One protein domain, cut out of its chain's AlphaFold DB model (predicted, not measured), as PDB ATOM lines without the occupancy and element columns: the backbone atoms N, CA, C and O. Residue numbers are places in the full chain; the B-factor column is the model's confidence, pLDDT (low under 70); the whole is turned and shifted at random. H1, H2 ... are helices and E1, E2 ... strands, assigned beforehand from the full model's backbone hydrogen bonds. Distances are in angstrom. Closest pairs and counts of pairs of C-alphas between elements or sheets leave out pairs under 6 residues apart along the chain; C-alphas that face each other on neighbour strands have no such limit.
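This is residues 61 to 273 of the 303 residues of the protein "PEP-CTERM sorting domain-containing protein" of Burkholderiaceae bacterium (UniProt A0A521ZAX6). Two twisted sheets of seven strands each lie face to face as a sandwich, E1, E2, E3, E6, E11, E12 and E13 in one and E4, E5, E14, E7, E8, E9 and E10 in the other, drawn together along one side where E13 meets E10. Residues 75 to 111, with no named element, link E2 to E3, and residues 96 to 97 pair with E5; H1 grazes the first sheet. The printed part has 213 residues, mostly strand, running E1 to E5, H1, then E6 to E14; the first sheet is branched, the second has the order E4, E5, E14, E7, E8, E9, E10, and neighbours are antiparallel. The whole is compact, with a radius of gyration of the C-alphas of 15.9 A, and rounded, spanning 40 by 38 by 36 A.

Find C-alpha 61 at (168.289, 193.234, 137.680); from there E1, residues 61 to 69, runs 23.0 A. Next come E2, residues 72 to 74, E3, residues 112 to 115, E4, residues 120 to 123, and E5, residues 129 to 138, 23.6 A long. H1, residues 141 to 144, begins at (188.741, 179.378, 128.587). Read on through E6, residues 148 to 154, E7, 164 to 172, E8, 178 to 186, E9, 192 to 200, 23.4 A, and E10, 205 to 213. E11, residues 220 to 226, E12, 231 to 238, and E13, 249 to 254, precede E14, 264 to 272, which ends at (162.820, 179.972, 142.970).

Start at E1: E2 and E3 are on one side of it, E6 on the other; within hydrogen-bond range are N 66 and O 74, 2.9 A, N 63 and O 112, 2.9 A, and N 67 and O 150, 2.9 A. E6 pairs with E11 at N 151 and O 223, 2.9 A. E11, E12 and E13 form a meander, each the antiparallel neighbour of the one before, with N 224 and O 234 at 2.9 A and N 233 and O 252 at 2.9 A. In the other sheet look at N 122 and O 130, 2.9 A, in the hairpin E4 and E5, N 133 and O 269, 2.9 A, between E5 and E14, and N 168 and O 266, 3.0 A, between E7 and E14. E7 to E10 are a second meander, with N 167 and O 182, 2.9 A, N 183 and O 195, 2.9 A, and N 198 and O 207, 2.9 A. Between the sheets, the closest C-alphas of E10 and E13, Ala 210 and Gly 252, are 5.4 A apart. H1 is too short for an O i to N i+4 pair; its one O i to N i+3 pair is within range.

The two C-alphas farthest apart, those of Gly 91 and Asp 189, are 46.8 A apart. The printed part has no cut, and E2 to E3 is the long link. Mean pLDDT of the printed part is 92.5; residue 142, residues 173 to 176 and residues 257 to 262 are under 70.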
ATOM      1  N   THR A  61     167.020 192.536 137.440       97.44
ATOM      2  CA  THR A  61     168.289 193.234 137.680       97.44
ATOM      3  C   THR A  61     168.896 193.665 136.349       97.44
ATOM      4  O   THR A  61     168.419 193.253 135.291       97.44
ATOM      5  N   ASN A  62     169.934 194.493 136.380       98.25
ATOM      6  CA  ASN A  62     170.688 194.852 135.186       98.25
ATOM      7  C   ASN A  62     172.152 194.454 135.350       98.25
ATOM      8  O   ASN A  62     172.730 194.652 136.419       98.25
ATOM      9  N   ILE A  63     172.749 193.938 134.280       98.50
ATOM     10  CA  ILE A  63     174.193 193.752 134.154       98.50
ATOM     11  C   ILE A  63     174.747 194.856 133.246       98.50
ATOM     12  O   ILE A  63     174.171 195.163 132.206       98.50
ATOM     13  N   HIS A  64     175.823 195.506 133.670       98.12
ATOM     14  CA  HIS A  64     176.459 196.624 132.958       98.12
ATOM     15  C   HIS A  64     177.641 196.164 132.127       98.12
ATOM     16  O   HIS A  64     177.948 196.732 131.089       98.12
ATOM     17  N   GLU A  65     178.336 195.150 132.621       98.19
ATOM     18  CA  GLU A  65     179.519 194.616 131.981       98.19
ATOM     19  C   GLU A  65     179.627 193.138 132.313       98.19
ATOM     20  O   GLU A  65     179.413 192.747 133.463       98.19
ATOM     21  N   PHE A  66     179.978 192.341 131.313       98.38
ATOM     22  CA  PHE A  66     180.430 190.970 131.471       98.38
ATOM     23  C   PHE A  66     181.794 190.832 130.801       98.38
ATOM     24  O   PHE A  66     181.969 191.223 129.646       98.38
ATOM     25  N   SER A  67     182.775 190.292 131.514       97.69
ATOM     26  CA  SER A  67     184.132 190.148 130.998       97.69
ATOM     27  C   SER A  67     184.704 188.775 131.305       97.69
ATOM     28  O   SER A  67     184.481 188.196 132.363       97.69
ATOM     29  N   VAL A  68     185.466 188.266 130.345       95.88
ATOM     30  CA  VAL A  68     186.288 187.067 130.440       95.88
ATOM     31  C   VAL A  68     187.681 187.488 129.988       95.88
ATOM     32  O   VAL A  68     188.007 187.464 128.800       95.88
ATOM     33  N   SER A  69     188.476 187.987 130.928       95.19
ATOM     34  CA  SER A  69     189.740 188.667 130.657       95.19
ATOM     35  C   SER A  69     190.852 187.673 130.304       95.19
ATOM     36  O   SER A  69     190.965 186.634 130.958       95.19
ATOM     37  N   PRO A  70     191.700 187.972 129.300       93.88
ATOM     38  CA  PRO A  70     191.723 189.183 128.461       93.88
ATOM     39  C   PRO A  70     190.980 189.020 127.121       93.88
ATOM     40  O   PRO A  70     191.301 189.691 126.143       93.88
ATOM     41  N   VAL A  71     190.056 188.069 127.021       94.06
ATOM     42  CA  VAL A  71     189.579 187.507 125.751       94.06
ATOM     43  C   VAL A  71     188.289 188.155 125.264       94.06
ATOM     44  O   VAL A  71     188.060 188.240 124.059       94.06
ATOM     45  N   PHE A  72     187.428 188.583 126.177       96.25
ATOM     46  CA  PHE A  72     186.093 189.055 125.851       96.25
ATOM     47  C   PHE A  72     185.626 190.088 126.874       96.25
ATOM     48  O   PHE A  72     185.813 189.909 128.079       96.25
ATOM     49  N   THR A  73     184.982 191.143 126.389       97.50
ATOM     50  CA  THR A  73     184.283 192.117 127.225       97.50
ATOM     51  C   THR A  73     183.060 192.605 126.478       97.50
ATOM     52  O   THR A  73     183.160 193.029 125.328       97.50
ATOM     53  N   ASP A  74     181.930 192.589 127.167       97.88
ATOM     54  CA  ASP A  74     180.666 193.116 126.699       97.88
ATOM     55  C   ASP A  74     180.153 194.146 127.694       97.88
ATOM     56  O   ASP A  74     180.022 193.863 128.882       97.88
ATOM     57  N   ASN A  75     179.919 195.356 127.204       97.31
ATOM     58  CA  ASN A  75     179.420 196.486 127.977       97.31
ATOM     59  C   ASN A  75     177.956 196.812 127.639       97.31
ATOM     60  O   ASN A  75     177.473 197.881 128.018       97.31
ATOM     61  N   PHE A  76     177.283 195.942 126.871       97.44
ATOM     62  CA  PHE A  76     175.849 196.004 126.583       97.44
ATOM     63  C   PHE A  76     175.395 197.388 126.079       97.44
ATOM     64  O   PHE A  76     174.373 197.949 126.495       97.44
ATOM     65  N   SER A  77     176.230 197.996 125.228       96.19
ATOM     66  CA  SER A  77     176.096 199.386 124.774       96.19
ATOM     67  C   SER A  77     175.740 199.532 123.294       96.19
ATOM     68  O   SER A  77     175.476 200.648 122.838       96.19
ATOM     69  N   ASP A  78     175.709 198.431 122.542       94.00
ATOM     70  CA  ASP A  78     175.433 198.426 121.104       94.00
ATOM     71  C   ASP A  78     173.934 198.263 120.774       94.00
ATOM     72  O   ASP A  78     173.522 198.519 119.639       94.00
ATOM     73  N   GLY A  79     173.113 197.919 121.774       93.38
ATOM     74  CA  GLY A  79     171.665 197.775 121.652       93.38
ATOM     75  C   GLY A  79     171.237 196.452 121.016       93.38
ATOM     76  O   GLY A  79     170.079 196.334 120.595       93.38
ATOM     77  N   ASN A  80     172.146 195.481 120.926       94.50
ATOM     78  CA  ASN A  80     171.889 194.143 120.421       94.50
ATOM     79  C   ASN A  80     172.024 193.138 121.572       94.50
ATOM     80  O   ASN A  80     173.079 192.525 121.719       94.50
ATOM     81  N   PRO A  81     170.943 192.886 122.334       95.81
ATOM     82  CA  PRO A  81     171.009 191.953 123.448       95.81
ATOM     83  C   PRO A  81     171.364 190.531 122.982       95.81
ATOM     84  O   PRO A  81     171.186 190.197 121.798       95.81
ATOM     85  N   PRO A  82     171.779 189.647 123.911       95.94
ATOM     86  CA  PRO A  82     172.042 188.249 123.604       95.94
ATOM     87  C   PRO A  82     170.898 187.614 122.785       95.94
ATOM     88  O   PRO A  82     169.715 187.856 123.061       95.94
ATOM     89  N   PRO A  83     171.207 186.799 121.758       94.81
ATOM     90  CA  PRO A  83     172.443 186.026 121.576       94.81
ATOM     91  C   PRO A  83     173.621 186.764 120.917       94.81
ATOM     92  O   PRO A  83     174.691 186.168 120.776       94.81
ATOM     93  N   SER A  84     173.440 188.015 120.490       94.19
ATOM     94  CA  SER A  84     174.530 188.837 119.954       94.19
ATOM     95  C   SER A  84     175.601 189.078 121.016       94.19
ATOM     96  O   SER A  84     175.276 189.221 122.189       94.19
ATOM     97  N   ALA A  85     176.865 189.092 120.602       94.81
ATOM     98  CA  ALA A  85     178.004 189.385 121.460       94.81
ATOM     99  C   ALA A  85     179.075 190.133 120.646       94.81
ATOM    100  O   ALA A  85     179.138 189.950 119.423       94.81
ATOM    101  N   PRO A  86     179.937 190.934 121.290       95.31
ATOM    102  CA  PRO A  86     181.136 191.472 120.657       95.31
ATOM    103  C   PRO A  86     182.077 190.372 120.150       95.31
ATOM    104  O   PRO A  86     182.062 189.239 120.631       95.31
ATOM    105  N   ASP A  87     182.953 190.715 119.207       94.75
ATOM    106  CA  ASP A  87     184.034 189.813 118.808       94.75
ATOM    107  C   ASP A  87     185.025 189.597 119.966       94.75
ATOM    108  O   ASP A  87     185.301 190.495 120.766       94.75
ATOM    109  N   LEU A  88     185.621 188.407 120.016       94.12
ATOM    110  CA  LEU A  88     186.755 188.101 120.880       94.12
ATOM    111  C   LEU A  88     187.934 189.025 120.562       94.12
ATOM    112  O   LEU A  88     188.166 189.417 119.412       94.12
ATOM    113  N   VAL A  89     188.769 189.281 121.565       90.00
ATOM    114  CA  VAL A  89     190.065 189.935 121.389       90.00
ATOM    115  C   VAL A  89     190.904 189.101 120.414       90.00
ATOM    116  O   VAL A  89     191.275 187.963 120.691       90.00
ATOM    117  N   GLY A  90     191.165 189.661 119.230       88.06
ATOM    118  CA  GLY A  90     191.781 188.952 118.100       88.06
ATOM    119  C   GLY A  90     190.864 188.754 116.884       88.06
ATOM    120  O   GLY A  90     191.339 188.274 115.857       88.06
ATOM    121  N   GLY A  91     189.593 189.166 116.965       89.31
ATOM    122  CA  GLY A  91     188.659 189.246 115.833       89.31
ATOM    123  C   GLY A  91     187.890 187.958 115.525       89.31
ATOM    124  O   GLY A  91     187.358 187.815 114.426       89.31
ATOM    125  N   GLY A  92     187.862 186.997 116.451       90.19
ATOM    126  CA  GLY A  92     186.992 185.826 116.335       90.19
ATOM    127  C   GLY A  92     185.565 186.175 116.749       90.19
ATOM    128  O   GLY A  92     185.386 186.848 117.755       90.19
ATOM    129  N   ALA A  93     184.557 185.702 116.018       91.31
ATOM    130  CA  ALA A  93     183.166 185.917 116.414       91.31
ATOM    131  C   ALA A  93     182.860 185.209 117.743       91.31
ATOM    132  O   ALA A  93     183.214 184.038 117.914       91.31
ATOM    133  N   ALA A  94     182.171 185.899 118.649       92.38
ATOM    134  CA  ALA A  94     181.573 185.309 119.839       92.38
ATOM    135  C   ALA A  94     180.045 185.350 119.736       92.38
ATOM    136  O   ALA A  94     179.467 186.101 118.948       92.38
ATOM    137  N   SER A  95     179.377 184.531 120.537       94.38
ATOM    138  CA  SER A  95     177.935 184.615 120.727       94.38
ATOM    139  C   SER A  95     177.559 184.059 122.086       94.38
ATOM    140  O   SER A  95     178.251 183.198 122.638       94.38
ATOM    141  N   TYR A  96     176.431 184.529 122.604       95.94
ATOM    142  CA  TYR A  96     175.822 183.909 123.766       95.94
ATOM    143  C   TYR A  96     174.809 182.852 123.346       95.94
ATOM    144  O   TYR A  96     174.042 183.012 122.392       95.94
ATOM    145  N   PHE A  97     174.719 181.802 124.146       94.88
ATOM    146  CA  PHE A  97     173.563 180.932 124.199       94.88
ATOM    147  C   PHE A  97     172.558 181.475 125.226       94.88
ATOM    148  O   PHE A  97     172.832 181.510 126.422       94.88
ATOM    149  N   ALA A  98     171.384 181.898 124.752       94.69
ATOM    150  CA  ALA A  98     170.304 182.453 125.571       94.69
ATOM    151  C   ALA A  98     168.975 181.734 125.252       94.69
ATOM    152  O   ALA A  98     168.239 182.176 124.366       94.69
ATOM    153  N   PRO A  99     168.642 180.617 125.932       89.81
ATOM    154  CA  PRO A  99     167.529 179.733 125.557       89.81
ATOM    155  C   PRO A  99     166.170 180.420 125.427       89.81
ATOM    156  O   PRO A  99     165.385 180.092 124.541       89.81
ATOM    157  N   ALA A 100     165.883 181.354 126.334       88.81
ATOM    158  CA  ALA A 100     164.622 182.083 126.355       88.81
ATOM    159  C   ALA A 100     164.686 183.425 125.600       88.81
ATOM    160  O   ALA A 100     163.667 184.100 125.454       88.81
ATOM    161  N   GLY A 101     165.868 183.777 125.081       91.75
ATOM    162  CA  GLY A 101     166.151 185.033 124.399       91.75
ATOM    163  C   GLY A 101     166.026 186.268 125.295       91.75
ATOM    164  O   GLY A 101     165.704 186.192 126.483       91.75
ATOM    165  N   PHE A 102     166.274 187.422 124.681       96.19
ATOM    166  CA  PHE A 102     166.087 188.737 125.281       96.19
ATOM    167  C   PHE A 102     165.182 189.588 124.380       96.19
ATOM    168  O   PHE A 102     165.324 189.557 123.153       96.19
ATOM    169  N   PRO A 103     164.202 190.316 124.946       94.88
ATOM    170  CA  PRO A 103     163.307 191.146 124.156       94.88
ATOM    171  C   PRO A 103     164.049 192.340 123.546       94.88
ATOM    172  O   PRO A 103     165.075 192.797 124.048       94.88
ATOM    173  N   SER A 104     163.493 192.891 122.464       93.38
ATOM    174  CA  SER A 104     163.993 194.140 121.880       93.38
ATOM    175  C   SER A 104     163.967 195.259 122.927       93.38
ATOM    176  O   SER A 104     162.948 195.460 123.590       93.38
ATOM    177  N   GLY A 105     165.089 195.967 123.079       93.00
ATOM    178  CA  GLY A 105     165.264 196.995 124.107       93.00
ATOM    179  C   GLY A 105     165.625 196.470 125.498       93.00
ATOM    180  O   GLY A 105     165.668 197.274 126.425       93.00
ATOM    181  N   ALA A 106     165.894 195.165 125.661       96.50
ATOM    182  CA  ALA A 106     166.488 194.636 126.895       96.50
ATOM    183  C   ALA A 106     167.860 195.260 127.180       96.50
ATOM    184  O   ALA A 106     168.215 195.440 128.340       96.50
ATOM    185  N   GLU A 107     168.592 195.628 126.127       97.06
ATOM    186  CA  GLU A 107     169.738 196.519 126.239       97.06
ATOM    187  C   GLU A 107     169.337 197.973 126.087       97.06
ATOM    188  O   GLU A 107     168.778 198.394 125.067       97.06
ATOM    189  N   SER A 108     169.647 198.759 127.110       95.56
ATOM    190  CA  SER A 108     169.430 200.195 127.094       95.56
ATOM    191  C   SER A 108     170.349 200.894 128.083       95.56
ATOM    192  O   SER A 108     170.514 200.454 129.217       95.56
ATOM    193  N   GLY A 109     170.935 202.017 127.665       93.50
ATOM    194  CA  GLY A 109     171.756 202.847 128.548       93.50
ATOM    195  C   GLY A 109     173.063 202.195 129.012       93.50
ATOM    196  O   GLY A 109     173.539 202.555 130.084       93.50
ATOM    197  N   GLY A 110     173.630 201.266 128.231       95.38
ATOM    198  CA  GLY A 110     174.860 200.545 128.593       95.38
ATOM    199  C   GLY A 110     174.636 199.435 129.617       95.38
ATOM    200  O   GLY A 110     175.506 199.172 130.440       95.38
ATOM    201  N   LYS A 111     173.432 198.856 129.637       97.25
ATOM    202  CA  LYS A 111     173.066 197.757 130.526       97.25
ATOM    203  C   LYS A 111     172.146 196.784 129.808       97.25
ATOM    204  O   LYS A 111     171.291 197.215 129.034       97.25
ATOM    205  N   LEU A 112     172.251 195.508 130.157       98.31
ATOM    206  CA  LEU A 112     171.313 194.455 129.793       98.31
ATOM    207  C   LEU A 112     170.406 194.133 130.988       98.31
ATOM    208  O   LEU A 112     170.882 193.770 132.065       98.31
ATOM    209  N   GLN A 113     169.092 194.231 130.795       98.25
ATOM    210  CA  GLN A 113     168.110 193.808 131.789       98.25
ATOM    211  C   GLN A 113     167.949 192.284 131.791       98.25
ATOM    212  O   GLN A 113     167.640 191.672 130.766       98.25
ATOM    213  N   LEU A 114     168.081 191.692 132.976       97.88
ATOM    214  CA  LEU A 114     167.738 190.306 133.271       97.88
ATOM    215  C   LEU A 114     166.363 190.272 133.946       97.88
ATOM    216  O   LEU A 114     166.123 191.014 134.898       97.88
ATOM    217  N   ASP A 115     165.476 189.398 133.478       97.06
ATOM    218  CA  ASP A 115     164.150 189.155 134.049       97.06
ATOM    219  C   ASP A 115     163.869 187.646 134.104       97.06
ATOM    220  O   ASP A 115     163.611 186.994 133.085       97.06
ATOM    221  N   SER A 116     163.851 187.081 135.315       96.31
ATOM    222  CA  SER A 116     163.527 185.661 135.524       96.31
ATOM    223  C   SER A 116     162.146 185.284 134.978       96.31
ATOM    224  O   SER A 116     161.922 184.128 134.612       96.31
ATOM    225  N   SER A 117     161.222 186.243 134.834       94.31
ATOM    226  CA  SER A 117     159.896 186.013 134.258       94.31
ATOM    227  C   SER A 117     159.949 185.624 132.775       94.31
ATOM    228  O   SER A 117     159.042 184.936 132.295       94.31
ATOM    229  N   LEU A 118     161.017 186.007 132.075       94.88
ATOM    230  CA  LEU A 118     161.299 185.621 130.696       94.88
ATOM    231  C   LEU A 118     162.114 184.329 130.619       94.88
ATOM    232  O   LEU A 118     162.221 183.753 129.547       94.88
ATOM    233  N   GLY A 119     162.646 183.855 131.746       94.19
ATOM    234  CA  GLY A 119     163.475 182.664 131.840       94.19
ATOM    235  C   GLY A 119     162.772 181.345 131.510       94.19
ATOM    236  O   GLY A 119     161.540 181.224 131.511       94.19
ATOM    237  N   GLY A 120     163.591 180.324 131.260       92.19
ATOM    238  CA  GLY A 120     163.159 178.940 131.083       92.19
ATOM    239  C   GLY A 120     163.167 178.154 132.398       92.19
ATOM    240  O   GLY A 120     163.679 178.643 133.407       92.19
ATOM    241  N   PRO A 121     162.604 176.932 132.414       92.50
ATOM    242  CA  PRO A 121     162.776 176.027 133.541       92.50
ATOM    243  C   PRO A 121     164.255 175.646 133.687       92.50
ATOM    244  O   PRO A 121     164.906 175.278 132.712       92.50
ATOM    245  N   TYR A 122     164.757 175.701 134.913       93.00
ATOM    246  CA  TYR A 122     166.080 175.234 135.315       93.00
ATOM    247  C   TYR A 122     165.927 174.349 136.549       93.00
ATOM    248  O   TYR A 122     164.986 174.517 137.324       93.00
ATOM    249  N   VAL A 123     166.822 173.386 136.728       92.62
ATOM    250  CA  VAL A 123     166.823 172.497 137.891       92.62
ATOM    251  C   VAL A 123     168.229 172.514 138.460       92.62
ATOM    252  O   VAL A 123     169.173 172.269 137.719       92.62
ATOM    253  N   ASN A 124     168.362 172.827 139.748       94.00
ATOM    254  CA  ASN A 124     169.660 172.828 140.422       94.00
ATOM    255  C   ASN A 124     170.126 171.388 140.735       94.00
ATOM    256  O   ASN A 124     169.381 170.422 140.542       94.00
ATOM    257  N   ALA A 125     171.338 171.221 141.265       94.38
ATOM    258  CA  ALA A 125     171.906 169.896 141.526       94.38
ATOM    259  C   ALA A 125     171.066 169.008 142.467       94.38
ATOM    260  O   ALA A 125     171.052 167.787 142.298       94.38
ATOM    261  N   ILE A 126     170.332 169.593 143.422       94.06
ATOM    262  CA  ILE A 126     169.462 168.852 144.358       94.06
ATOM    263  C   ILE A 126     168.047 168.599 143.814       94.06
ATOM    264  O   ILE A 126     167.238 167.969 144.491       94.06
ATOM    265  N   GLY A 127     167.748 169.038 142.588       92.19
ATOM    266  CA  GLY A 127     166.459 168.801 141.941       92.19
ATOM    267  C   GLY A 127     165.410 169.892 142.164       92.19
ATOM    268  O   GLY A 127     164.265 169.708 141.751       92.19
ATOM    269  N   ASP A 128     165.764 171.021 142.783       90.81
ATOM    270  CA  ASP A 128     164.829 172.130 142.946       90.81
ATOM    271  C   ASP A 128     164.626 172.859 141.621       90.81
ATOM    272  O   ASP A 128     165.572 173.309 140.965       90.81
ATOM    273  N   SER A 129     163.357 173.027 141.265       91.25
ATOM    274  CA  SER A 129     162.948 173.798 140.100       91.25
ATOM    275  C   SER A 129     163.148 175.294 140.320       91.25
ATOM    276  O   SER A 129     162.716 175.876 141.317       91.25
ATOM    277  N   ARG A 130     163.720 175.941 139.315       91.94
ATOM    278  CA  ARG A 130     163.851 177.388 139.188       91.94
ATOM    279  C   ARG A 130     163.330 177.829 137.835       91.94
ATOM    280  O   ARG A 130     163.194 177.035 136.901       91.94
ATOM    281  N   LYS A 131     163.042 179.116 137.734       94.25
ATOM    282  CA  LYS A 131     162.819 179.770 136.458       94.25
ATOM    283  C   LYS A 131     163.916 180.796 136.307       94.25
ATOM    284  O   LYS A 131     164.116 181.634 137.184       94.25
ATOM    285  N   SER A 132     164.692 180.671 135.247       95.50
ATOM    286  CA  SER A 132     165.945 181.399 135.166       95.50
ATOM    287  C   SER A 132     166.231 181.821 133.738       95.50
ATOM    288  O   SER A 132     166.036 181.062 132.783       95.50
ATOM    289  N   GLN A 133     166.629 183.079 133.601       97.31
ATOM    290  CA  GLN A 133     167.125 183.635 132.358       97.31
ATOM    291  C   GLN A 133     168.649 183.644 132.447       97.31
ATOM    292  O   GLN A 133     169.203 184.164 133.413       97.31
ATOM    293  N   PHE A 134     169.297 183.052 131.448       96.06
ATOM    294  CA  PHE A 134     170.748 182.923 131.363       96.06
ATOM    295  C   PHE A 134     171.234 183.442 130.016       96.06
ATOM    296  O   PHE A 134     170.527 183.313 129.009       96.06
ATOM    297  N   ALA A 135     172.464 183.940 130.000       97.38
ATOM    298  CA  ALA A 135     173.266 184.056 128.794       97.38
ATOM    299  C   ALA A 135     174.609 183.363 129.046       97.38
ATOM    300  O   ALA A 135     175.396 183.800 129.886       97.38
ATOM    301  N   THR A 136     174.850 182.270 128.323       96.00
ATOM    302  CA  THR A 136     176.091 181.497 128.408       96.00
ATOM    303  C   THR A 136     177.029 181.912 127.288       96.00
ATOM    304  O   THR A 136     176.665 181.824 126.118       96.00
ATOM    305  N   LEU A 137     178.255 182.285 127.620       94.62
ATOM    306  CA  LEU A 137     179.351 182.393 126.673       94.62
ATOM    307  C   LEU A 137     180.107 181.054 126.636       94.62
ATOM    308  O   LEU A 137     180.794 180.679 127.590       94.62
ATOM    309  N   SER A 138     179.965 180.315 125.535       86.69
ATOM    310  CA  SER A 138     180.640 179.026 125.342       86.69
ATOM    311  C   SER A 138     182.027 179.249 124.731       86.69
ATOM    312  O   SER A 138     182.178 179.379 123.515       86.69
ATOM    313  N   LEU A 139     183.053 179.296 125.581       81.81
ATOM    314  CA  LEU A 139     184.452 179.464 125.188       81.81
ATOM    315  C   LEU A 139     185.327 178.466 125.945       81.81
ATOM    316  O   LEU A 139     185.215 178.323 127.157       81.81
ATOM    317  N   ASN A 140     186.278 177.833 125.257       75.50
ATOM    318  CA  ASN A 140     187.287 177.015 125.930       75.50
ATOM    319  C   ASN A 140     188.311 177.923 126.634       75.50
ATOM    320  O   ASN A 140     189.351 178.261 126.057       75.50
ATOM    321  N   LEU A 141     188.007 178.329 127.869       74.69
ATOM    322  CA  LEU A 141     188.741 179.378 128.587       74.69
ATOM    323  C   LEU A 141     190.214 179.021 128.813       74.69
ATOM    324  O   LEU A 141     191.087 179.879 128.686       74.69
ATOM    325  N   LEU A 142     190.509 177.738 129.055       68.12
ATOM    326  CA  LEU A 142     191.880 177.254 129.244       68.12
ATOM    327  C   LEU A 142     192.773 177.517 128.031       68.12
ATOM    328  O   LEU A 142     193.949 177.840 128.172       68.12
ATOM    329  N   SER A 143     192.224 177.336 126.828       76.44
ATOM    330  CA  SER A 143     192.986 177.500 125.586       76.44
ATOM    331  C   SER A 143     193.272 178.964 125.251       76.44
ATOM    332  O   SER A 143     194.148 179.243 124.435       76.44
ATOM    333  N   LEU A 144     192.550 179.887 125.893       82.75
ATOM    334  CA  LEU A 144     192.592 181.318 125.613       82.75
ATOM    335  C   LEU A 144     193.370 182.111 126.676       82.75
ATOM    336  O   LEU A 144     193.484 183.326 126.553       82.75
ATOM    337  N   GLY A 145     193.935 181.436 127.687       85.81
ATOM    338  CA  GLY A 145     194.730 182.084 128.732       85.81
ATOM    339  C   GLY A 145     193.910 183.031 129.606       85.81
ATOM    340  O   GLY A 145     194.410 184.085 129.990       85.81
ATOM    341  N   VAL A 146     192.649 182.676 129.868       90.31
ATOM    342  CA  VAL A 146     191.755 183.456 130.731       90.31
ATOM    343  C   VAL A 146     192.303 183.489 132.151       90.31
ATOM    344  O   VAL A 146     192.668 182.445 132.691       90.31
ATOM    345  N   THR A 147     192.342 184.681 132.738       92.31
ATOM    346  CA  THR A 147     192.757 184.899 134.131       92.31
ATOM    347  C   THR A 147     191.580 185.237 135.020       92.31
ATOM    348  O   THR A 147     191.560 184.801 136.164       92.31
ATOM    349  N   ASP A 148     190.583 185.943 134.481       94.25
ATOM    350  CA  ASP A 148     189.484 186.483 135.274       94.25
ATOM    351  C   ASP A 148     188.155 186.389 134.528       94.25
ATOM    352  O   ASP A 148     188.086 186.565 133.307       94.25
ATOM    353  N   ILE A 149     187.083 186.162 135.277       96.19
ATOM    354  CA  ILE A 149     185.705 186.266 134.801       96.19
ATOM    355  C   ILE A 149     184.974 187.212 135.732       96.19
ATOM    356  O   ILE A 149     184.948 186.979 136.936       96.19
ATOM    357  N   SER A 150     184.341 188.247 135.199       98.31
ATOM    358  CA  SER A 150     183.667 189.243 136.021       98.31
ATOM    359  C   SER A 150     182.351 189.726 135.433       98.31
ATOM    360  O   SER A 150     182.088 189.632 134.233       98.31
ATOM    361  N   GLY A 151     181.500 190.238 136.317       98.50
ATOM    362  CA  GLY A 151     180.215 190.824 135.980       98.50
ATOM    363  C   GLY A 151     179.870 191.959 136.932       98.50
ATOM    364  O   GLY A 151     180.009 191.814 138.148       98.50
ATOM    365  N   LYS A 152     179.411 193.085 136.381       98.50
ATOM    366  CA  LYS A 152     178.945 194.253 137.146       98.50
ATOM    367  C   LYS A 152     177.429 194.319 137.113       98.50
ATOM    368  O   LYS A 152     176.850 194.424 136.036       98.50
ATOM    369  N   PHE A 153     176.792 194.289 138.275       98.69
ATOM    370  CA  PHE A 153     175.338 194.247 138.407       98.69
ATOM    371  C   PHE A 153     174.818 195.449 139.188       98.69
ATOM    372  O   PHE A 153     175.460 195.893 140.140       98.69
ATOM    373  N   ASP A 154     173.608 195.900 138.858       98.38
ATOM    374  CA  ASP A 154     172.817 196.702 139.792       98.38
ATOM    375  C   ASP A 154     172.628 195.903 141.095       98.38
ATOM    376  O   ASP A 154     172.288 194.712 141.087       98.38
ATOM    377  N   LEU A 155     172.858 196.551 142.237       98.25
ATOM    378  CA  LEU A 155     172.723 195.920 143.541       98.25
ATOM    379  C   LEU A 155     171.284 196.057 144.042       98.25
ATOM    380  O   LEU A 155     170.903 197.046 144.667       98.25
ATOM    381  N   VAL A 156     170.470 195.042 143.764       97.88
ATOM    382  CA  VAL A 156     169.047 194.997 144.121       97.88
ATOM    383  C   VAL A 156     168.783 193.755 144.959       97.88
ATOM    384  O   VAL A 156     169.324 192.692 144.689       97.88
ATOM    385  N   ALA A 157     167.958 193.854 145.999       97.88
ATOM    386  CA  ALA A 157     167.595 192.680 146.788       97.88
ATOM    387  C   ALA A 157     166.713 191.725 145.955       97.88
ATOM    388  O   ALA A 157     165.660 192.165 145.481       97.88
ATOM    389  N   PRO A 158     167.073 190.431 145.799       97.38
ATOM    390  CA  PRO A 158     166.164 189.458 145.206       97.38
ATOM    391  C   PRO A 158     164.860 189.383 146.024       97.38
ATOM    392  O   PRO A 158     164.901 189.380 147.260       97.38
ATOM    393  N   PRO A 159     163.686 189.377 145.373       94.88
ATOM    394  CA  PRO A 159     162.431 189.718 146.034       94.88
ATOM    395  C   PRO A 159     161.872 188.602 146.921       94.88
ATOM    396  O   PRO A 159     161.183 188.906 147.897       94.88
ATOM    397  N   ALA A 160     162.142 187.331 146.614       93.19
ATOM    398  CA  ALA A 160     161.665 186.192 147.385       93.19
ATOM    399  C   ALA A 160     162.790 185.223 147.762       93.19
ATOM    400  O   ALA A 160     163.884 185.216 147.206       93.19
ATOM    401  N   ARG A 161     162.501 184.373 148.745       92.69
ATOM    402  CA  ARG A 161     163.430 183.345 149.216       92.69
ATOM    403  C   ARG A 161     163.755 182.348 148.114       92.69
ATOM    404  O   ARG A 161     162.857 181.804 147.479       92.69
ATOM    405  N   GLY A 162     165.036 182.040 147.982       92.81
ATOM    406  CA  GLY A 162     165.573 181.180 146.941       92.81
ATOM    407  C   GLY A 162     165.924 181.923 145.650       92.81
ATOM    408  O   GLY A 162     166.587 181.323 144.805       92.81
ATOM    409  N   ASP A 163     165.542 183.196 145.515       95.81
ATOM    410  CA  ASP A 163     165.854 184.015 144.348       95.81
ATOM    411  C   ASP A 163     167.312 184.477 144.354       95.81
ATOM    412  O   ASP A 163     167.885 184.782 145.407       95.81
ATOM    413  N   ALA A 164     167.906 184.565 143.168       97.75
ATOM    414  CA  ALA A 164     169.287 184.980 142.987       97.75
ATOM    415  C   ALA A 164     169.549 185.625 141.624       97.75
ATOM    416  O   ALA A 164     168.820 185.410 140.657       97.75
ATOM    417  N   TYR A 165     170.656 186.351 141.538       98.69
ATOM    418  CA  TYR A 165     171.300 186.716 140.278       98.69
ATOM    419  C   TYR A 165     172.819 186.738 140.462       98.69
ATOM    420  O   TYR A 165     173.309 186.912 141.581       98.69
ATOM    421  N   GLY A 166     173.571 186.573 139.378       98.50
ATOM    422  CA  GLY A 166     175.028 186.628 139.434       98.50
ATOM    423  C   GLY A 166     175.710 185.950 138.259       98.50
ATOM    424  O   GLY A 166     175.179 185.930 137.149       98.50
ATOM    425  N   LEU A 167     176.895 185.411 138.533       98.25
ATOM    426  CA  LEU A 167     177.742 184.685 137.597       98.25
ATOM    427  C   LEU A 167     177.689 183.188 137.870       98.25
ATOM    428  O   LEU A 167     177.508 182.756 139.010       98.25
ATOM    429  N   TYR A 168     177.929 182.409 136.829       96.06
ATOM    430  CA  TYR A 168     178.161 180.979 136.954       96.06
ATOM    431  C   TYR A 168     179.241 180.535 135.980       96.06
ATOM    432  O   TYR A 168     179.465 181.150 134.934       96.06
ATOM    433  N   MET A 169     179.879 179.426 136.319       92.44
ATOM    434  CA  MET A 169     180.794 178.724 135.442       92.44
ATOM    435  C   MET A 169     180.407 177.244 135.374       92.44
ATOM    436  O   MET A 169     180.128 176.624 136.401       92.44
ATOM    437  N   LEU A 170     180.450 176.661 134.175       88.81
ATOM    438  CA  LEU A 170     180.111 175.261 133.918       88.81
ATOM    439  C   LEU A 170     181.328 174.460 133.457       88.81
ATOM    440  O   LEU A 170     182.238 174.955 132.783       88.81
ATOM    441  N   GLY A 171     181.270 173.159 133.735       77.56
ATOM    442  CA  GLY A 171     182.100 172.177 133.042       77.56
ATOM    443  C   GLY A 171     183.351 171.732 133.791       77.56
ATOM    444  O   GLY A 171     184.235 171.124 133.193       77.56
ATOM    445  N   PHE A 172     183.433 171.964 135.098       70.00
ATOM    446  CA  PHE A 172     184.580 171.524 135.893       70.00
ATOM    447  C   PHE A 172     184.493 170.037 136.270       70.00
ATOM    448  O   PHE A 172     183.413 169.502 136.525       70.00
ATOM    449  N   GLY A 173     185.645 169.361 136.331       60.47
ATOM    450  CA  GLY A 173     185.757 167.959 136.751       60.47
ATOM    451  C   GLY A 173     185.545 166.925 135.629       60.47
ATOM    452  O   GLY A 173     185.224 167.275 134.495       60.47
ATOM    453  N   PRO A 174     185.712 165.621 135.926       53.44
ATOM    454  CA  PRO A 174     185.851 164.555 134.923       53.44
ATOM    455  C   PRO A 174     184.617 164.294 134.036       53.44
ATOM    456  O   PRO A 174     184.724 163.525 133.083       53.44
ATOM    457  N   SER A 175     183.474 164.932 134.318       62.69
ATOM    458  CA  SER A 175     182.208 164.724 133.595       62.69
ATOM    459  C   SER A 175     181.456 166.015 133.239       62.69
ATOM    460  O   SER A 175     180.283 165.924 132.895       62.69
ATOM    461  N   ALA A 176     182.074 167.202 133.362       67.56
ATOM    462  CA  ALA A 176     181.403 168.494 133.132       67.56
ATOM    463  C   ALA A 176     180.051 168.626 133.875       67.56
ATOM    464  O   ALA A 176     179.064 169.120 133.343       67.56
ATOM    465  N   SER A 177     180.014 168.127 135.110       85.44
ATOM    466  CA  SER A 177     178.798 167.996 135.935       85.44
ATOM    467  C   SER A 177     178.836 168.865 137.187       85.44
ATOM    468  O   SER A 177     177.998 168.722 138.076       85.44
ATOM    469  N   LEU A 178     179.838 169.740 137.252       89.81
ATOM    470  CA  LEU A 178     179.986 170.732 138.293       89.81
ATOM    471  C   LEU A 178     179.667 172.108 137.723       89.81
ATOM    472  O   LEU A 178     180.110 172.457 136.622       89.81
ATOM    473  N   GLU A 179     178.944 172.876 138.518       93.06
ATOM    474  CA  GLU A 179     178.621 174.274 138.273       93.06
ATOM    475  C   GLU A 179     179.037 175.066 139.509       93.06
ATOM    476  O   GLU A 179     178.766 174.661 140.642       93.06
ATOM    477  N   LEU A 180     179.770 176.153 139.295       94.50
ATOM    478  CA  LEU A 180     180.134 177.075 140.358       94.50
ATOM    479  C   LEU A 180     179.344 178.355 140.171       94.50
ATOM    480  O   LEU A 180     179.552 179.057 139.184       94.50
ATOM    481  N   ASP A 181     178.525 178.680 141.161       97.00
ATOM    482  CA  ASP A 181     177.744 179.901 141.150       97.00
ATOM    483  C   ASP A 181     178.308 180.910 142.133       97.00
ATOM    484  O   ASP A 181     178.637 180.580 143.279       97.00
ATOM    485  N   PHE A 182     178.331 182.163 141.701       98.06
ATOM    486  CA  PHE A 182     178.658 183.299 142.534       98.06
ATOM    487  C   PHE A 182     177.589 184.367 142.367       98.06
ATOM    488  O   PHE A 182     177.445 184.980 141.310       98.06
ATOM    489  N   MET A 183     176.785 184.537 143.410       98.50
ATOM    490  CA  MET A 183     175.489 185.191 143.294       98.50
ATOM    491  C   MET A 183     175.172 186.088 144.486       98.50
ATOM    492  O   MET A 183     175.618 185.848 145.607       98.50
ATOM    493  N   VAL A 184     174.331 187.091 144.252       98.62
ATOM    494  CA  VAL A 184     173.544 187.735 145.305       98.62
ATOM    495  C   VAL A 184     172.281 186.899 145.484       98.62
ATOM    496  O   VAL A 184     171.526 186.699 144.535       98.62
ATOM    497  N   TRP A 185     172.064 186.385 146.691       98.00
ATOM    498  CA  TRP A 185     171.032 185.401 147.001       98.00
ATOM    499  C   TRP A 185     170.173 185.837 148.182       98.00
ATOM    500  O   TRP A 185     170.674 186.323 149.202       98.00
ATOM    501  N   HIS A 186     168.869 185.609 148.061       97.06
ATOM    502  CA  HIS A 186     167.933 185.688 149.170       97.06
ATOM    503  C   HIS A 186     167.750 184.296 149.770       97.06
ATOM    504  O   HIS A 186     167.053 183.442 149.226       97.06
ATOM    505  N   GLY A 187     168.388 184.070 150.913       94.44
ATOM    506  CA  GLY A 187     168.365 182.812 151.642       94.44
ATOM    507  C   GLY A 187     166.964 182.350 152.032       94.44
ATOM    508  O   GLY A 187     166.038 183.139 152.226       94.44
ATOM    509  N   PHE A 188     166.788 181.036 152.193       89.56
ATOM    510  CA  PHE A 188     165.525 180.471 152.696       89.56
ATOM    511  C   PHE A 188     165.231 180.839 154.160       89.56
ATOM    512  O   PHE A 188     164.085 180.741 154.615       89.56
ATOM    513  N   ASP A 189     166.254 181.290 154.878       91.25
ATOM    514  CA  ASP A 189     166.207 181.889 156.208       91.25
ATOM    515  C   ASP A 189     165.877 183.393 156.193       91.25
ATOM    516  O   ASP A 189     165.872 184.008 157.257       91.25
ATOM    517  N   ASP A 190     165.538 183.958 155.024       91.94
ATOM    518  CA  ASP A 190     165.268 185.389 154.796       91.94
ATOM    519  C   ASP A 190     166.530 186.278 154.809       91.94
ATOM    520  O   ASP A 190     166.426 187.505 154.795       91.94
ATOM    521  N   ALA A 191     167.736 185.694 154.844       95.75
ATOM    522  CA  ALA A 191     168.978 186.460 154.847       95.75
ATOM    523  C   ALA A 191     169.435 186.810 153.423       95.75
ATOM    524  O   ALA A 191     169.588 185.939 152.568       95.75
ATOM    525  N   LEU A 192     169.726 188.086 153.170       97.88
ATOM    526  CA  LEU A 192     170.344 188.535 151.920       97.88
ATOM    527  C   LEU A 192     171.864 188.400 152.015       97.88
ATOM    528  O   LEU A 192     172.498 188.967 152.911       97.88
ATOM    529  N   SER A 193     172.453 187.642 151.096       98.31
ATOM    530  CA  SER A 193     173.875 187.313 151.144       98.31
ATOM    531  C   SER A 193     174.518 187.233 149.766       98.31
ATOM    532  O   SER A 193     173.858 186.973 148.765       98.31
ATOM    533  N   ILE A 194     175.822 187.482 149.730       98.50
ATOM    534  CA  ILE A 194     176.682 187.138 148.607       98.50
ATOM    535  C   ILE A 194     177.118 185.702 148.855       98.50
ATOM    536  O   ILE A 194     177.611 185.385 149.942       98.50
ATOM    537  N   PHE A 195     176.902 184.836 147.875       97.81
ATOM    538  CA  PHE A 195     176.994 183.400 148.053       97.81
ATOM    539  C   PHE A 195     177.819 182.758 146.946       97.81
ATOM    540  O   PHE A 195     177.545 182.959 145.763       97.81
ATOM    541  N   LEU A 196     178.833 181.996 147.353       97.81
ATOM    542  CA  LEU A 196     179.686 181.202 146.479       97.81
ATOM    543  C   LEU A 196     179.423 179.725 146.764       97.81
ATOM    544  O   LEU A 196     179.621 179.261 147.894       97.81
ATOM    545  N   VAL A 197     178.970 178.985 145.755       96.94
ATOM    546  CA  VAL A 197     178.444 177.634 145.956       96.94
ATOM    547  C   VAL A 197     178.782 176.699 144.802       96.94
ATOM    548  O   VAL A 197     178.630 177.047 143.636       96.94
ATOM    549  N   LEU A 198     179.222 175.488 145.145       94.81
ATOM    550  CA  LEU A 198     179.486 174.423 144.184       94.81
ATOM    551  C   LEU A 198     178.266 173.511 144.076       94.81
ATOM    552  O   LEU A 198     177.849 172.903 145.065       94.81
ATOM    553  N   GLN A 199     177.732 173.375 142.876       95.25
ATOM    554  CA  GLN A 199     176.709 172.401 142.538       95.25
ATOM    555  C   GLN A 199     177.360 171.168 141.897       95.25
ATOM    556  O   GLN A 199     178.118 171.291 140.939       95.25
ATOM    557  N   ASP A 200     177.048 169.978 142.412       93.19
ATOM    558  CA  ASP A 200     177.447 168.694 141.831       93.19
ATOM    559  C   ASP A 200     176.200 167.919 141.404       93.19
ATOM    560  O   ASP A 200     175.477 167.355 142.233       93.19
ATOM    561  N   PHE A 201     175.962 167.893 140.092       92.31
ATOM    562  CA  PHE A 201     174.803 167.248 139.484       92.31
ATOM    563  C   PHE A 201     174.890 165.719 139.463       92.31
ATOM    564  O   PHE A 201     173.864 165.064 139.291       92.31
ATOM    565  N   VAL A 202     176.079 165.134 139.642       91.12
ATOM    566  CA  VAL A 202     176.254 163.676 139.738       91.12
ATOM    567  C   VAL A 202     175.967 163.203 141.157       91.12
ATOM    568  O   VAL A 202     175.266 162.211 141.348       91.12
ATOM    569  N   SER A 203     176.488 163.918 142.153       91.75
ATOM    570  CA  SER A 203     176.271 163.592 143.568       91.75
ATOM    571  C   SER A 203     174.938 164.118 144.108       91.75
ATOM    572  O   SER A 203     174.556 163.765 145.222       91.75
ATOM    573  N   HIS A 204     174.235 164.954 143.338       93.81
ATOM    574  CA  HIS A 204     173.038 165.684 143.752       93.81
ATOM    575  C   HIS A 204     173.264 166.509 145.019       93.81
ATOM    576  O   HIS A 204     172.530 166.392 146.002       93.81
ATOM    577  N   THR A 205     174.318 167.326 145.019       94.88
ATOM    578  CA  THR A 205     174.669 168.155 146.177       94.88
ATOM    579  C   THR A 205     174.885 169.608 145.799       94.88
ATOM    580  O   THR A 205     175.334 169.925 144.702       94.88
ATOM    581  N   ILE A 206     174.580 170.488 146.748       95.12
ATOM    582  CA  ILE A 206     174.938 171.902 146.725       95.12
ATOM    583  C   ILE A 206     175.827 172.129 147.945       95.12
ATOM    584  O   ILE A 206     175.390 171.924 149.077       95.12
ATOM    585  N   THR A 207     177.080 172.506 147.710       95.62
ATOM    586  CA  THR A 207     178.099 172.697 148.744       95.62
ATOM    587  C   THR A 207     178.420 174.183 148.871       95.62
ATOM    588  O   THR A 207     179.091 174.736 147.994       95.62
ATOM    589  N   PRO A 208     177.964 174.851 149.945       96.19
ATOM    590  CA  PRO A 208     178.365 176.221 150.240       96.19
ATOM    591  C   PRO A 208     179.880 176.289 150.427       96.19
ATOM    592  O   PRO A 208     180.431 175.561 151.253       96.19
ATOM    593  N   ILE A 209     180.549 177.162 149.678       96.56
ATOM    594  CA  ILE A 209     181.984 177.415 149.849       96.56
ATOM    595  C   ILE A 209     182.161 178.564 150.830       96.56
ATOM    596  O   ILE A 209     182.902 178.448 151.804       96.56
ATOM    597  N   ALA A 210     181.458 179.670 150.575       97.81
ATOM    598  CA  ALA A 210     181.516 180.861 151.401       97.81
ATOM    599  C   ALA A 210     180.269 181.737 151.233       97.81
ATOM    600  O   ALA A 210     179.568 181.686 150.221       97.81
ATOM    601  N   GLN A 211     180.011 182.552 152.253       98.00
ATOM    602  CA  GLN A 211     178.873 183.456 152.336       98.00
ATOM    603  C   GLN A 211     179.275 184.730 153.082       98.00
ATOM    604  O   GLN A 211     179.971 184.658 154.095       98.00
ATOM    605  N   ALA A 212     178.790 185.880 152.622       98.38
ATOM    606  CA  ALA A 212     178.917 187.159 153.315       98.38
ATOM    607  C   ALA A 212     177.581 187.921 153.296       98.38
ATOM    608  O   ALA A 212     176.808 187.760 152.350       98.38
ATOM    609  N   PRO A 213     177.270 188.741 154.316       98.25
ATOM    610  CA  PRO A 213     176.102 189.617 154.265       98.25
ATOM    611  C   PRO A 213     176.243 190.650 153.137       98.25
ATOM    612  O   PRO A 213     177.344 191.129 152.871       98.25
ATOM    613  N   VAL A 214     175.129 191.009 152.494       97.94
ATOM    614  CA  VAL A 214     175.102 192.063 151.462       97.94
ATOM    615  C   VAL A 214     174.858 193.425 152.107       97.94
ATOM    616  O   VAL A 214     173.937 193.572 152.910       97.94
ATOM    617  N   ASP A 215     175.629 194.435 151.707       97.75
ATOM    618  CA  ASP A 215     175.362 195.840 152.015       97.75
ATOM    619  C   ASP A 215     174.669 196.543 150.834       97.75
ATOM    620  O   ASP A 215     175.304 196.887 149.843       97.75
ATOM    621  N   PHE A 216     173.360 196.782 150.946       96.75
ATOM    622  CA  PHE A 216     172.572 197.512 149.937       96.75
ATOM    623  C   PHE A 216     172.719 199.044 150.025       96.75
ATOM    624  O   PHE A 216     171.939 199.775 149.418       96.75
ATOM    625  N   GLY A 217     173.692 199.557 150.787       97.31
ATOM    626  CA  GLY A 217     174.062 200.975 150.792       97.31
ATOM    627  C   GLY A 217     174.767 201.446 149.512       97.31
ATOM    628  O   GLY A 217     174.976 202.648 149.342       97.31
ATOM    629  N   PHE A 218     175.119 200.517 148.619       97.94
ATOM    630  CA  PHE A 218     175.792 200.766 147.347       97.94
ATOM    631  C   PHE A 218     174.849 200.587 146.157       97.94
ATOM    632  O   PHE A 218     173.797 199.961 146.265       97.94
ATOM    633  N   ALA A 219     175.231 201.156 145.015       97.50
ATOM    634  CA  ALA A 219     174.415 201.122 143.805       97.50
ATOM    635  C   ALA A 219     174.589 199.817 143.025       97.50
ATOM    636  O   ALA A 219     173.646 199.301 142.431       97.50
ATOM    637  N   GLU A 220     175.814 199.301 143.033       98.19
ATOM    638  CA  GLU A 220     176.263 198.242 142.146       98.19
ATOM    639  C   GLU A 220     177.226 197.297 142.872       98.19
ATOM    640  O   GLU A 220     177.850 197.641 143.885       98.19
ATOM    641  N   ILE A 221     177.359 196.093 142.325       98.69
ATOM    642  CA  ILE A 221     178.299 195.075 142.781       98.69
ATOM    643  C   ILE A 221     179.037 194.472 141.586       98.69
ATOM    644  O   ILE A 221     178.423 194.052 140.606       98.69
ATOM    645  N   ALA A 222     180.363 194.413 141.676       98.62
ATOM    646  CA  ALA A 222     181.194 193.604 140.799       98.62
ATOM    647  C   ALA A 222     181.436 192.246 141.461       98.62
ATOM    648  O   ALA A 222     181.895 192.197 142.604       98.62
ATOM    649  N   LEU A 223     181.129 191.170 140.743       98.69
ATOM    650  CA  LEU A 223     181.472 189.796 141.104       98.69
ATOM    651  C   LEU A 223     182.598 189.330 140.185       98.69
ATOM    652  O   LEU A 223     182.549 189.604 138.987       98.69
ATOM    653  N   GLU A 224     183.591 188.636 140.731       98.31
ATOM    654  CA  GLU A 224     184.771 188.198 139.989       98.31
ATOM    655  C   GLU A 224     185.231 186.801 140.416       98.31
ATOM    656  O   GLU A 224     185.296 186.486 141.607       98.31
ATOM    657  N   PHE A 225     185.582 185.979 139.434       96.00
ATOM    658  CA  PHE A 225     186.377 184.773 139.595       96.00
ATOM    659  C   PHE A 225     187.788 185.026 139.063       96.00
ATOM    660  O   PHE A 225     187.940 185.210 137.859       96.00
ATOM    661  N   ASP A 226     188.803 184.960 139.922       94.06
ATOM    662  CA  ASP A 226     190.199 184.777 139.494       94.06
ATOM    663  C   ASP A 226     190.434 183.273 139.310       94.06
ATOM    664  O   ASP A 226     190.151 182.481 140.216       94.06
ATOM    665  N   VAL A 227     190.901 182.881 138.125       90.69
ATOM    666  CA  VAL A 227     191.147 181.487 137.725       90.69
ATOM    667  C   VAL A 227     192.638 181.162 137.539       90.69
ATOM    668  O   VAL A 227     192.985 180.096 137.027       90.69
ATOM    669  N   THR A 228     193.542 182.058 137.948       88.25
ATOM    670  CA  THR A 228     194.989 181.947 137.694       88.25
ATOM    671  C   THR A 228     195.659 180.841 138.516       88.25
ATOM    672  O   THR A 228     196.563 180.167 138.023       88.25
ATOM    673  N   ASN A 229     195.249 180.655 139.776       82.81
ATOM    674  CA  ASN A 229     195.847 179.696 140.722       82.81
ATOM    675  C   ASN A 229     194.759 179.000 141.560       82.81
ATOM    676  O   ASN A 229     194.718 179.125 142.788       82.81
ATOM    677  N   GLY A 230     193.841 178.322 140.875       86.88
ATOM    678  CA  GLY A 230     192.570 177.871 141.440       86.88
ATOM    679  C   GLY A 230     191.468 178.889 141.168       86.88
ATOM    680  O   GLY A 230     191.693 179.853 140.447       86.88
ATOM    681  N   ILE A 231     190.275 178.662 141.719       90.94
ATOM    682  CA  ILE A 231     189.125 179.546 141.504       90.94
ATOM    683  C   ILE A 231     188.861 180.340 142.779       90.94
ATOM    684  O   ILE A 231     188.455 179.771 143.795       90.94
ATOM    685  N   ILE A 232     189.056 181.654 142.728       94.62
ATOM    686  CA  ILE A 232     188.838 182.564 143.853       94.62
ATOM    687  C   ILE A 232     187.662 183.478 143.524       94.62
ATOM    688  O   ILE A 232     187.724 184.243 142.571       94.62
ATOM    689  N   GLY A 233     186.600 183.416 144.329       97.38
ATOM    690  CA  GLY A 233     185.473 184.341 144.230       97.38
ATOM    691  C   GLY A 233     185.737 185.602 145.049       97.38
ATOM    692  O   GLY A 233     185.962 185.515 146.261       97.38
ATOM    693  N   SER A 234     185.682 186.772 144.417       98.38
ATOM    694  CA  SER A 234     185.818 188.070 145.078       98.38
ATOM    695  C   SER A 234     184.747 189.066 144.630       98.38
ATOM    696  O   SER A 234     184.208 188.975 143.531       98.38
ATOM    697  N   TYR A 235     184.391 190.008 145.497       98.75
ATOM    698  CA  TYR A 235     183.406 191.033 145.161       98.75
ATOM    699  C   TYR A 235     183.866 192.426 145.567       98.75
ATOM    700  O   TYR A 235     184.619 192.599 146.528       98.75
ATOM    701  N   THR A 236     183.368 193.427 144.848       98.69
ATOM    702  CA  THR A 236     183.602 194.845 145.138       98.69
ATOM    703  C   THR A 236     182.297 195.617 145.000       98.69
ATOM    704  O   THR A 236     181.621 195.514 143.979       98.69
ATOM    705  N   TYR A 237     181.941 196.420 146.000       98.69
ATOM    706  CA  TYR A 237     180.843 197.378 145.875       98.69
ATOM    707  C   TYR A 237     181.272 198.616 145.095       98.69
ATOM    708  O   TYR A 237     182.362 199.152 145.334       98.69
ATOM    709  N   LEU A 238     180.394 199.087 144.213       98.56
ATOM    710  CA  LEU A 238     180.624 200.250 143.363       98.56
ATOM    711  C   LEU A 238     179.618 201.370 143.681       98.56
ATOM    712  O   LEU A 238     178.520 201.139 144.199       98.56
ATOM    713  N   ASP A 239     180.014 202.607 143.392       97.00
ATOM    714  CA  ASP A 239     179.117 203.760 143.432       97.00
ATOM    715  C   ASP A 239     178.188 203.812 142.199       97.00
ATOM    716  O   ASP A 239     178.230 202.947 141.330       97.00
ATOM    717  N   ASN A 240     177.346 204.848 142.100       93.56
ATOM    718  CA  ASN A 240     176.417 205.034 140.970       93.56
ATOM    719  C   ASN A 240     177.105 205.279 139.608       93.56
ATOM    720  O   ASN A 240     176.416 205.478 138.610       93.56
ATOM    721  N   ASN A 241     178.436 205.369 139.573       93.38
ATOM    722  CA  ASN A 241     179.225 205.577 138.364       93.38
ATOM    723  C   ASN A 241     180.101 204.353 138.044       93.38
ATOM    724  O   ASN A 241     181.026 204.471 137.237       93.38
ATOM    725  N   GLY A 242     179.872 203.212 138.706       93.81
ATOM    726  CA  GLY A 242     180.674 202.001 138.546       93.81
ATOM    727  C   GLY A 242     182.095 202.108 139.113       93.81
ATOM    728  O   GLY A 242     182.957 201.295 138.772       93.81
ATOM    729  N   VAL A 243     182.378 203.102 139.964       96.88
ATOM    730  CA  VAL A 243     183.696 203.272 140.594       96.88
ATOM    731  C   VAL A 243     183.750 202.460 141.891       96.88
ATOM    732  O   VAL A 243     182.821 202.565 142.695       96.88
ATOM    733  N   PRO A 244     184.832 201.697 142.156       97.81
ATOM    734  CA  PRO A 244     185.008 200.996 143.424       97.81
ATOM    735  C   PRO A 244     184.835 201.919 144.634       97.81
ATOM    736  O   PRO A 244     185.630 202.831 144.865       97.81
ATOM    737  N   ALA A 245     183.791 201.655 145.418       97.31
ATOM    738  CA  ALA A 245     183.475 202.356 146.662       97.31
ATOM    739  C   ALA A 245     183.932 201.565 147.903       97.31
ATOM    740  O   ALA A 245     183.852 202.049 149.033       97.31
ATOM    741  N   SER A 246     184.435 200.348 147.689       97.38
ATOM    742  CA  SER A 246     185.016 199.459 148.693       97.38
ATOM    743  C   SER A 246     186.274 198.787 148.136       97.38
ATOM    744  O   SER A 246     186.523 198.816 146.931       97.38
ATOM    745  N   ALA A 247     187.084 198.195 149.016       97.38
ATOM    746  CA  ALA A 247     188.154 197.303 148.584       97.38
ATOM    747  C   ALA A 247     187.566 195.953 148.149       97.38
ATOM    748  O   ALA A 247     186.593 195.483 148.746       97.38
ATOM    749  N   ALA A 248     188.199 195.312 147.164       97.62
ATOM    750  CA  ALA A 248     187.847 193.956 146.772       97.62
ATOM    751  C   ALA A 248     187.948 193.012 147.976       97.62
ATOM    752  O   ALA A 248     188.960 192.975 148.681       97.62
ATOM    753  N   THR A 249     186.878 192.263 148.220       98.38
ATOM    754  CA  THR A 249     186.780 191.301 149.313       98.38
ATOM    755  C   THR A 249     186.793 189.897 148.735       98.38
ATOM    756  O   THR A 249     185.905 189.522 147.974       98.38
ATOM    757  N   VAL A 250     187.795 189.103 149.116       97.94
ATOM    758  CA  VAL A 250     187.836 187.674 148.787       97.94
ATOM    759  C   VAL A 250     186.790 186.959 149.632       97.94
ATOM    760  O   VAL A 250     186.868 186.972 150.861       97.94
ATOM    761  N   LEU A 251     185.815 186.338 148.973       97.19
ATOM    762  CA  LEU A 251     184.750 185.602 149.638       97.19
ATOM    763  C   LEU A 251     185.199 184.177 149.969       97.19
ATOM    764  O   LEU A 251     185.019 183.713 151.092       97.19
ATOM    765  N   GLY A 252     185.810 183.492 149.006       96.00
ATOM    766  CA  GLY A 252     186.280 182.125 149.181       96.00
ATOM    767  C   GLY A 252     187.076 181.626 147.985       96.00
ATOM    768  O   GLY A 252     187.100 182.253 146.929       96.00
ATOM    769  N   SER A 253     187.729 180.482 148.163       93.88
ATOM    770  CA  SER A 253     188.531 179.845 147.124       93.88
ATOM    771  C   SER A 253     188.224 178.361 147.043       93.88
ATOM    772  O   SER A 253     188.201 177.673 148.067       93.88
ATOM    773  N   ILE A 254     188.091 177.858 145.827       88.31
ATOM    774  CA  ILE A 254     188.237 176.445 145.530       88.31
ATOM    775  C   ILE A 254     189.671 176.277 145.043       88.31
ATOM    776  O   ILE A 254     190.078 176.933 144.084       88.31
ATOM    777  N   GLY A 255     190.454 175.446 145.733       82.50
ATOM    778  CA  GLY A 255     191.811 175.131 145.285       82.50
ATOM    779  C   GLY A 255     191.813 174.496 143.892       82.50
ATOM    780  O   GLY A 255     190.755 174.260 143.308       82.50
ATOM    781  N   ASP A 256     192.997 174.174 143.376       71.00
ATOM    782  CA  ASP A 256     193.127 173.491 142.088       71.00
ATOM    783  C   ASP A 256     192.262 172.225 142.063       71.00
ATOM    784  O   ASP A 256     192.578 171.232 142.725       71.00
ATOM    785  N   ILE A 257     191.162 172.242 141.306       65.06
ATOM    786  CA  ILE A 257     190.420 171.019 141.013       65.06
ATOM    787  C   ILE A 257     191.159 170.367 139.834       65.06
ATOM    788  O   ILE A 257     191.222 170.942 138.742       65.06
ATOM    789  N   PRO A 258     191.769 169.183 140.008       59.88
ATOM    790  CA  PRO A 258     192.521 168.552 138.933       59.88
ATOM    791  C   PRO A 258     191.609 168.256 137.736       59.88
ATOM    792  O   PRO A 258     190.555 167.639 137.892       59.88
ATOM    793  N   GLY A 259     192.022 168.670 136.535       58.47
ATOM    794  CA  GLY A 259     191.249 168.443 135.310       58.47
ATOM    795  C   GLY A 259     190.108 169.436 135.070       58.47
ATOM    796  O   GLY A 259     189.206 169.126 134.296       58.47
ATOM    797  N   ILE A 260     190.130 170.616 135.704       61.81
ATOM    798  CA  ILE A 260     189.290 171.747 135.290       61.81
ATOM    799  C   ILE A 260     189.550 172.040 133.822       61.81
ATOM    800  O   ILE A 260     190.669 172.385 133.471       61.81
ATOM    801  N   SER A 261     188.503 171.972 133.006       64.56
ATOM    802  CA  SER A 261     188.352 172.784 131.808       64.56
ATOM    803  C   SER A 261     187.117 173.634 132.023       64.56
ATOM    804  O   SER A 261     186.019 173.091 131.981       64.56
ATOM    805  N   VAL A 262     187.259 174.933 132.303       64.31
ATOM    806  CA  VAL A 262     186.080 175.809 132.244       64.31
ATOM    807  C   VAL A 262     185.629 175.775 130.789       64.31
ATOM    808  O   VAL A 262     186.384 176.184 129.899       64.31
ATOM    809  N   VAL A 263     184.459 175.204 130.539       72.56
ATOM    810  CA  VAL A 263     183.945 175.068 129.171       72.56
ATOM    811  C   VAL A 263     183.047 176.246 128.844       72.56
ATOM    812  O   VAL A 263     183.001 176.688 127.699       72.56
ATOM    813  N   GLU A 264     182.333 176.754 129.847       89.06
ATOM    814  CA  GLU A 264     181.352 177.807 129.662       89.06
ATOM    815  C   GLU A 264     181.258 178.673 130.913       89.06
ATOM    816  O   GLU A 264     181.501 178.223 132.034       89.06
ATOM    817  N   THR A 265     180.882 179.925 130.714       94.31
ATOM    818  CA  THR A 265     180.619 180.869 131.795       94.31
ATOM    819  C   THR A 265     179.504 181.803 131.374       94.31
ATOM    820  O   THR A 265     179.257 181.987 130.184       94.31
ATOM    821  N   GLY A 266     178.823 182.414 132.327       96.62
ATOM    822  CA  GLY A 266     177.760 183.342 131.999       96.62
ATOM    823  C   GLY A 266     177.226 184.080 133.201       96.62
ATOM    824  O   GLY A 266     177.803 184.064 134.290       96.62
ATOM    825  N   PHE A 267     176.089 184.718 132.975       98.31
ATOM    826  CA  PHE A 267     175.342 185.437 133.990       98.31
ATOM    827  C   PHE A 267     173.872 185.038 133.961       98.31
ATOM    828  O   PHE A 267     173.350 184.556 132.948       98.31
ATOM    829  N   PHE A 268     173.197 185.235 135.091       98.19
ATOM    830  CA  PHE A 268     171.823 184.794 135.257       98.19
ATOM    831  C   PHE A 268     171.011 185.650 136.220       98.19
ATOM    832  O   PHE A 268     171.550 186.297 137.117       98.19
ATOM    833  N   ALA A 269     169.693 185.565 136.061       98.00
ATOM    834  CA  ALA A 269     168.711 185.901 137.082       98.00
ATOM    835  C   ALA A 269     167.734 184.731 137.222       98.00
ATOM    836  O   ALA A 269     167.163 184.259 136.234       98.00
ATOM    837  N   GLY A 270     167.556 184.242 138.445       95.88
ATOM    838  CA  GLY A 270     166.766 183.061 138.744       95.88
ATOM    839  C   GLY A 270     165.811 183.291 139.900       95.88
ATOM    840  O   GLY A 270     166.233 183.658 140.990       95.88
ATOM    841  N   GLU A 271     164.532 183.014 139.667       94.62
ATOM    842  CA  GLU A 271     163.540 182.916 140.731       94.62
ATOM    843  C   GLU A 271     163.408 181.459 141.172       94.62
ATOM    844  O   GLU A 271     163.398 180.527 140.349       94.62
ATOM    845  N   ALA A 272     163.278 181.252 142.479       91.31
ATOM    846  CA  ALA A 272     162.820 179.972 142.970       91.31
ATOM    847  C   ALA A 272     161.386 179.788 142.475       91.31
ATOM    848  O   ALA A 272     160.488 180.558 142.816       91.31
ATOM    849  N   VAL A 273     161.137 178.747 141.676       84.81
ATOM    850  CA  VAL A 273     159.758 178.364 141.384       84.81
ATOM    851  C   VAL A 273     159.312 177.706 142.654       84.81
ATOM    852  O   VAL A 273     159.577 176.517 142.822       84.81
TER     853      VAL A 273